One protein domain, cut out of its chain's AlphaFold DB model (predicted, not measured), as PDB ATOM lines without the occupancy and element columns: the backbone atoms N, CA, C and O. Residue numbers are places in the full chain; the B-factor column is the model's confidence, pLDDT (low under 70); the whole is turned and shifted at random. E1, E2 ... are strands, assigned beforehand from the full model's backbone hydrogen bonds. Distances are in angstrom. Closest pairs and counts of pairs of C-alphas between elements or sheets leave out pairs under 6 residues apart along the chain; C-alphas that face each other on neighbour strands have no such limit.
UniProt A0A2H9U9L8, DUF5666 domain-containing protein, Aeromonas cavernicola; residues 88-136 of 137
ATOM      1  N   LEU A  88     139.492 151.933 131.951       96.75
ATOM      2  CA  LEU A  88     138.593 150.822 131.651       96.75
ATOM      3  C   LEU A  88     137.194 151.077 132.198       96.75
ATOM      4  O   LEU A  88     137.011 151.234 133.408       96.75
ATOM      5  N   GLU A  89     136.218 150.974 131.303       96.88
ATOM      6  CA  GLU A  89     134.797 150.907 131.627       96.88
ATOM      7  C   GLU A  89     134.401 149.448 131.898       96.88
ATOM      8  O   GLU A  89     134.504 148.566 131.037       96.88
ATOM      9  N   LEU A  90     133.943 149.166 133.114       98.00
ATOM     10  CA  LEU A  90     133.601 147.820 133.562       98.00
ATOM     11  C   LEU A  90     132.216 147.803 134.204       98.00
ATOM     12  O   LEU A  90     131.973 148.436 135.229       98.00
ATOM     13  N   THR A  91     131.314 146.990 133.661       98.50
ATOM     14  CA  THR A  91     129.987 146.748 134.238       98.50
ATOM     15  C   THR A  91     129.836 145.294 134.661       98.50
ATOM     16  O   THR A  91     129.884 144.387 133.829       98.50
ATOM     17  N   GLY A  92     129.611 145.051 135.952       97.50
ATOM     18  CA  GLY A  92     129.400 143.706 136.490       97.50
ATOM     19  C   GLY A  92     129.364 143.651 138.015       97.50
ATOM     20  O   GLY A  92     129.256 144.674 138.692       97.50
ATOM     21  N   THR A  93     129.446 142.436 138.564       97.19
ATOM     22  CA  THR A  93     129.502 142.218 140.018       97.19
ATOM     23  C   THR A  93     130.929 142.330 140.530       97.19
ATOM     24  O   THR A  93     131.798 141.562 140.116       97.19
ATOM     25  N   VAL A  94     131.158 143.212 141.501       98.12
ATOM     26  CA  VAL A  94     132.459 143.310 142.173       98.12
ATOM     27  C   VAL A  94     132.624 142.170 143.171       98.12
ATOM     28  O   VAL A  94     131.795 141.969 144.065       98.12
ATOM     29  N   SER A  95     133.716 141.426 143.051       96.25
ATOM     30  CA  SER A  95     134.019 140.302 143.921       96.25
ATOM     31  C   SER A  95     134.541 140.759 145.285       96.25
ATOM     32  O   SER A  95     135.534 141.480 145.401       96.25
ATOM     33  N   ALA A  96     133.873 140.300 146.346       90.12
ATOM     34  CA  ALA A  96     134.238 140.617 147.725       90.12
ATOM     35  C   ALA A  96     135.484 139.858 148.217       90.12
ATOM     36  O   ALA A  96     136.116 140.290 149.178       90.12
ATOM     37  N   SER A  97     135.820 138.718 147.605       91.25
ATOM     38  CA  SER A  97     136.908 137.848 148.073       91.25
ATOM     39  C   SER A  97     138.299 138.319 147.660       91.25
ATOM     40  O   SER A  97     139.266 138.050 148.365       91.25
ATOM     41  N   ASP A  98     138.403 138.994 146.520       91.38
ATOM     42  CA  ASP A  98     139.667 139.275 145.833       91.38
ATOM     43  C   ASP A  98     139.730 140.689 145.238       91.38
ATOM     44  O   ASP A  98     140.671 141.005 144.509       91.38
ATOM     45  N   ASN A  99     138.774 141.557 145.600       94.69
ATOM     46  CA  ASN A  99     138.760 142.977 145.243       94.69
ATOM     47  C   ASN A  99     138.907 143.194 143.726       94.69
ATOM     48  O   ASN A  99     139.769 143.956 143.278       94.69
ATOM     49  N   SER A 100     138.102 142.463 142.954       97.62
ATOM     50  CA  SER A 100     138.194 142.409 141.497       97.62
ATOM     51  C   SER A 100     136.841 142.596 140.817       97.62
ATOM     52  O   SER A 100     135.785 142.363 141.411       97.62
ATOM     53  N   LEU A 101     136.876 143.009 139.553       98.00
ATOM     54  CA  LEU A 101     135.732 143.034 138.646       98.00
ATOM     55  C   LEU A 101     136.181 142.424 137.318       98.00
ATOM     56  O   LEU A 101     137.157 142.874 136.732       98.00
ATOM     57  N   TRP A 102     135.531 141.342 136.881       97.75
ATOM     58  CA  TRP A 102     135.937 140.577 135.690       97.75
ATOM     59  C   TRP A 102     137.423 140.148 135.667       97.75
ATOM     60  O   TRP A 102     138.062 140.086 134.619       97.75
ATOM     61  N   GLY A 103     137.989 139.838 136.839       97.06
ATOM     62  CA  GLY A 103     139.394 139.437 136.982       97.06
ATOM     63  C   GLY A 103     140.389 140.601 136.998       97.06
ATOM     64  O   GLY A 103     141.567 140.381 137.267       97.06
ATOM     65  N   TYR A 104     139.937 141.841 136.787       98.00
ATOM     66  CA  TYR A 104     140.747 143.033 137.020       98.00
ATOM     67  C   TYR A 104     140.787 143.338 138.515       98.00
ATOM     68  O   TYR A 104     139.771 143.697 139.111       98.00
ATOM     69  N   HIS A 105     141.954 143.170 139.136       97.62
ATOM     70  CA  HIS A 105     142.155 143.452 140.556       97.62
ATOM     71  C   HIS A 105     142.458 144.930 140.783       97.62
ATOM     72  O   HIS A 105     143.268 145.510 140.058       97.62
ATOM     73  N   ALA A 106     141.870 145.516 141.829       97.56
ATOM     74  CA  ALA A 106     142.199 146.880 142.222       97.56
ATOM     75  C   ALA A 106     143.429 146.943 143.140       97.56
ATOM     76  O   ALA A 106     143.439 146.328 144.213       97.56
ATOM     77  N   ALA A 107     144.429 147.739 142.754       97.06
ATOM     78  CA  ALA A 107     145.677 147.926 143.501       97.06
ATOM     79  C   ALA A 107     145.539 148.837 144.736       97.06
ATOM     80  O   ALA A 107     146.360 148.778 145.651       97.06
ATOM     81  N   ASP A 108     144.500 149.672 144.780       95.94
ATOM     82  CA  ASP A 108     144.304 150.732 145.778       95.94
ATOM     83  C   ASP A 108     143.067 150.523 146.674       95.94
ATOM     84  O   ASP A 108     142.719 151.384 147.483       95.94
ATOM     85  N   GLY A 109     142.379 149.384 146.540       94.88
ATOM     86  CA  GLY A 109     141.164 149.088 147.303       94.88
ATOM     87  C   GLY A 109     139.905 149.829 146.833       94.88
ATOM     88  O   GLY A 109     138.861 149.686 147.470       94.88
ATOM     89  N   SER A 110     139.960 150.577 145.727       96.69
ATOM     90  CA  SER A 110     138.832 151.370 145.203       96.69
ATOM     91  C   SER A 110     137.573 150.543 144.908       96.69
ATOM     92  O   SER A 110     136.460 151.045 145.073       96.69
ATOM     93  N   LEU A 111     137.722 149.251 144.596       97.94
ATOM     94  CA  LEU A 111     136.609 148.316 144.404       97.94
ATOM     95  C   LEU A 111     135.927 147.845 145.706       97.94
ATOM     96  O   LEU A 111     134.754 147.472 145.673       97.94
ATOM     97  N   GLN A 112     136.574 147.914 146.878       96.25
ATOM     98  CA  GLN A 112     136.052 147.321 148.126       96.25
ATOM     99  C   GLN A 112     134.684 147.878 148.534       96.25
ATOM    100  O   GLN A 112     133.828 147.154 149.043       96.25
ATOM    101  N   ARG A 113     134.448 149.169 148.284       95.62
ATOM    102  CA  ARG A 113     133.178 149.846 148.598       95.62
ATOM    103  C   ARG A 113     131.993 149.348 147.764       95.62
ATOM    104  O   ARG A 113     130.847 149.621 148.120       95.62
ATOM    105  N   PHE A 114     132.268 148.651 146.665       97.44
ATOM    106  CA  PHE A 114     131.277 148.099 145.746       97.44
ATOM    107  C   PHE A 114     131.147 146.577 145.873       97.44
ATOM    108  O   PHE A 114     130.373 145.978 145.137       97.44
ATOM    109  N   ALA A 115     131.862 145.943 146.808       97.50
ATOM    110  CA  ALA A 115     131.864 144.495 146.990       97.50
ATOM    111  C   ALA A 115     130.442 143.895 147.037       97.50
ATOM    112  O   ALA A 115     129.589 144.321 147.819       97.50
ATOM    113  N   GLY A 116     130.198 142.893 146.189       96.62
ATOM    114  CA  GLY A 116     128.915 142.202 146.035       96.62
ATOM    115  C   GLY A 116     127.842 142.982 145.268       96.62
ATOM    116  O   GLY A 116     126.739 142.467 145.093       96.62
ATOM    117  N   GLN A 117     128.128 144.205 144.821       96.94
ATOM    118  CA  GLN A 117     127.195 145.024 144.052       96.94
ATOM    119  C   GLN A 117     127.423 144.837 142.556       96.94
ATOM    120  O   GLN A 117     128.560 144.706 142.103       96.94
ATOM    121  N   TRP A 118     126.325 144.886 141.802       96.06
ATOM    122  CA  TRP A 118     126.356 145.094 140.360       96.06
ATOM    123  C   TRP A 118     126.481 146.590 140.076       96.06
ATOM    124  O   TRP A 118     125.592 147.355 140.463       96.06
ATOM    125  N   VAL A 119     127.568 147.011 139.438       96.94
ATOM    126  CA  VAL A 119     127.887 148.423 139.181       96.94
ATOM    127  C   VAL A 119     128.522 148.586 137.804       96.94
ATOM    128  O   VAL A 119     129.167 147.657 137.323       96.94
ATOM    129  N   ALA A 120     128.322 149.756 137.199       97.81
ATOM    130  CA  ALA A 120     129.135 150.275 136.103       97.81
ATOM    131  C   ALA A 120     130.196 151.194 136.713       97.81
ATOM    132  O   ALA A 120     129.859 152.021 137.572       97.81
ATOM    133  N   LEU A 121     131.460 150.973 136.366       98.00
ATOM    134  CA  LEU A 121     132.594 151.693 136.919       98.00
ATOM    135  C   LEU A 121     133.566 152.117 135.825       98.00
ATOM    136  O   LEU A 121     133.905 151.294 134.978       98.00
ATOM    137  N   ASP A 122     134.102 153.320 135.983       97.88
ATOM    138  CA  ASP A 122     135.287 153.792 135.274       97.88
ATOM    139  C   ASP A 122     136.482 153.652 136.211       97.88
ATOM    140  O   ASP A 122     136.436 154.065 137.382       97.88
ATOM    141  N   CYS A 123     137.543 153.024 135.721       98.00
ATOM    142  CA  CYS A 123     138.750 152.746 136.484       98.00
ATOM    143  C   CYS A 123     139.997 153.169 135.709       98.00
ATOM    144  O   CYS A 123     140.120 152.844 134.533       98.00
ATOM    145  N   ASP A 124     140.980 153.746 136.399       98.44
ATOM    146  CA  ASP A 124     142.324 153.917 135.841       98.44
ATOM    147  C   ASP A 124     142.955 152.519 135.667       98.44
ATOM    148  O   ASP A 124     142.852 151.675 136.566       98.44
ATOM    149  N   PHE A 125     143.640 152.269 134.553       98.25
ATOM    150  CA  PHE A 125     144.238 150.979 134.210       98.25
ATOM    151  C   PHE A 125     145.698 151.134 133.775       98.25
ATOM    152  O   PHE A 125     146.023 151.940 132.917       98.25
ATOM    153  N   ASP A 126     146.599 150.339 134.357       96.69
ATOM    154  CA  ASP A 126     148.041 150.399 134.046       96.69
ATOM    155  C   ASP A 126     148.505 149.332 133.039       96.69
ATOM    156  O   ASP A 126     149.702 149.143 132.803       96.69
ATOM    157  N   GLY A 127     147.551 148.588 132.481       95.06
ATOM    158  CA  GLY A 127     147.792 147.440 131.620       95.06
ATOM    159  C   GLY A 127     147.708 146.082 132.323       95.06
ATOM    160  O   GLY A 127     147.670 145.057 131.636       95.06
ATOM    161  N   ASN A 128     147.646 146.045 133.657       94.31
ATOM    162  CA  ASN A 128     147.552 144.810 134.438       94.31
ATOM    163  C   ASN A 128     146.546 144.886 135.599       94.31
ATOM    164  O   ASN A 128     145.811 143.929 135.838       94.31
ATOM    165  N   VAL A 129     146.500 146.001 136.324       97.31
ATOM    166  CA  VAL A 129     145.597 146.223 137.462       97.31
ATOM    167  C   VAL A 129     144.803 147.505 137.280       97.31
ATOM    168  O   VAL A 129     145.237 148.433 136.601       97.31
ATOM    169  N   VAL A 130     143.637 147.551 137.918       98.31
ATOM    170  CA  VAL A 130     142.823 148.764 137.978       98.31
ATOM    171  C   VAL A 130     143.097 149.541 139.261       98.31
ATOM    172  O   VAL A 130     143.583 149.008 140.264       98.31
ATOM    173  N   SER A 131     142.787 150.824 139.254       98.31
ATOM    174  CA  SER A 131     142.797 151.675 140.436       98.31
ATOM    175  C   SER A 131     141.781 152.792 140.265       98.31
ATOM    176  O   SER A 131     141.180 152.939 139.204       98.31
ATOM    177  N   ASN A 132     141.550 153.561 141.325       97.62
ATOM    178  CA  ASN A 132     140.732 154.759 141.279       97.62
ATOM    179  C   ASN A 132     139.308 154.531 140.720       97.62
ATOM    180  O   ASN A 132     138.714 155.440 140.148       97.62
ATOM    181  N   CYS A 133     138.746 153.335 140.920       97.94
ATOM    182  CA  CYS A 133     137.448 152.954 140.374       97.94
ATOM    183  C   CYS A 133     136.298 153.772 140.976       97.94
ATOM    184  O   CYS A 133     136.125 153.841 142.205       97.94
ATOM    185  N   ARG A 134     135.477 154.367 140.113       97.31
ATOM    186  CA  ARG A 134     134.343 155.239 140.460       97.31
ATOM    187  C   ARG A 134     133.126 154.834 139.640       97.31
ATOM    188  O   ARG A 134     133.277 154.165 138.636       97.31
ATOM    189  N   ARG A 135     131.920 155.188 140.095       95.00
ATOM    190  CA  ARG A 135     130.722 154.960 139.277       95.00
ATOM    191  C   ARG A 135     130.746 155.895 138.076       95.00
ATOM    192  O   ARG A 135     131.038 157.073 138.269       95.00
ATOM    193  N   ASP A 136     130.418 155.326 136.927       81.31
ATOM    194  CA  ASP A 136     130.014 156.045 135.725       81.31
ATOM    195  C   ASP A 136     128.637 156.681 136.033       81.31
ATOM    196  O   ASP A 136     127.664 155.959 136.291       81.31
TER     197      ASP A 136
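Overview. This is residues 88 to 136 of the 137 residues of the protein "DUF5666 domain-containing protein" of Aeromonas cavernicola (UniProt A0A2H9U9L8). A strongly twisted wall of three antiparallel strands, E1, E2 and E3, arches over a long looped stretch, residues 94 to 117, which covers one face and leaves the other bare. The printed part has 49 residues, all strand by class, though under half are in named strands; there is no named helix. The sheet order E1 - E2 - E3 is a meander, each strand the antiparallel neighbour of the one before. It is compact, radius of gyration of the C-alphas 9.0 A, spanning 24 by 22 by 15 A.

Arrangement. Inner strand E2, residues 118 to 125, bends by 56 degrees at residue 122. It forms hairpins with edge strands E1, residues 88 to 93, N 90 to O 121 2.8 A, and E3, residues 130 to 135, N 131 to O 124 2.8 A.

Along the chain. E1 begins at C-alpha 88 (138.593, 150.822, 131.651); E2 is 19.8 A long; E3 ends at C-alpha 135 (130.722, 154.960, 139.277).

Size, cuts and confidence. The E1 to E2 link is long, E2 to E3 tight. The printed part has no cut; no printed residue is under 70 in pLDDT.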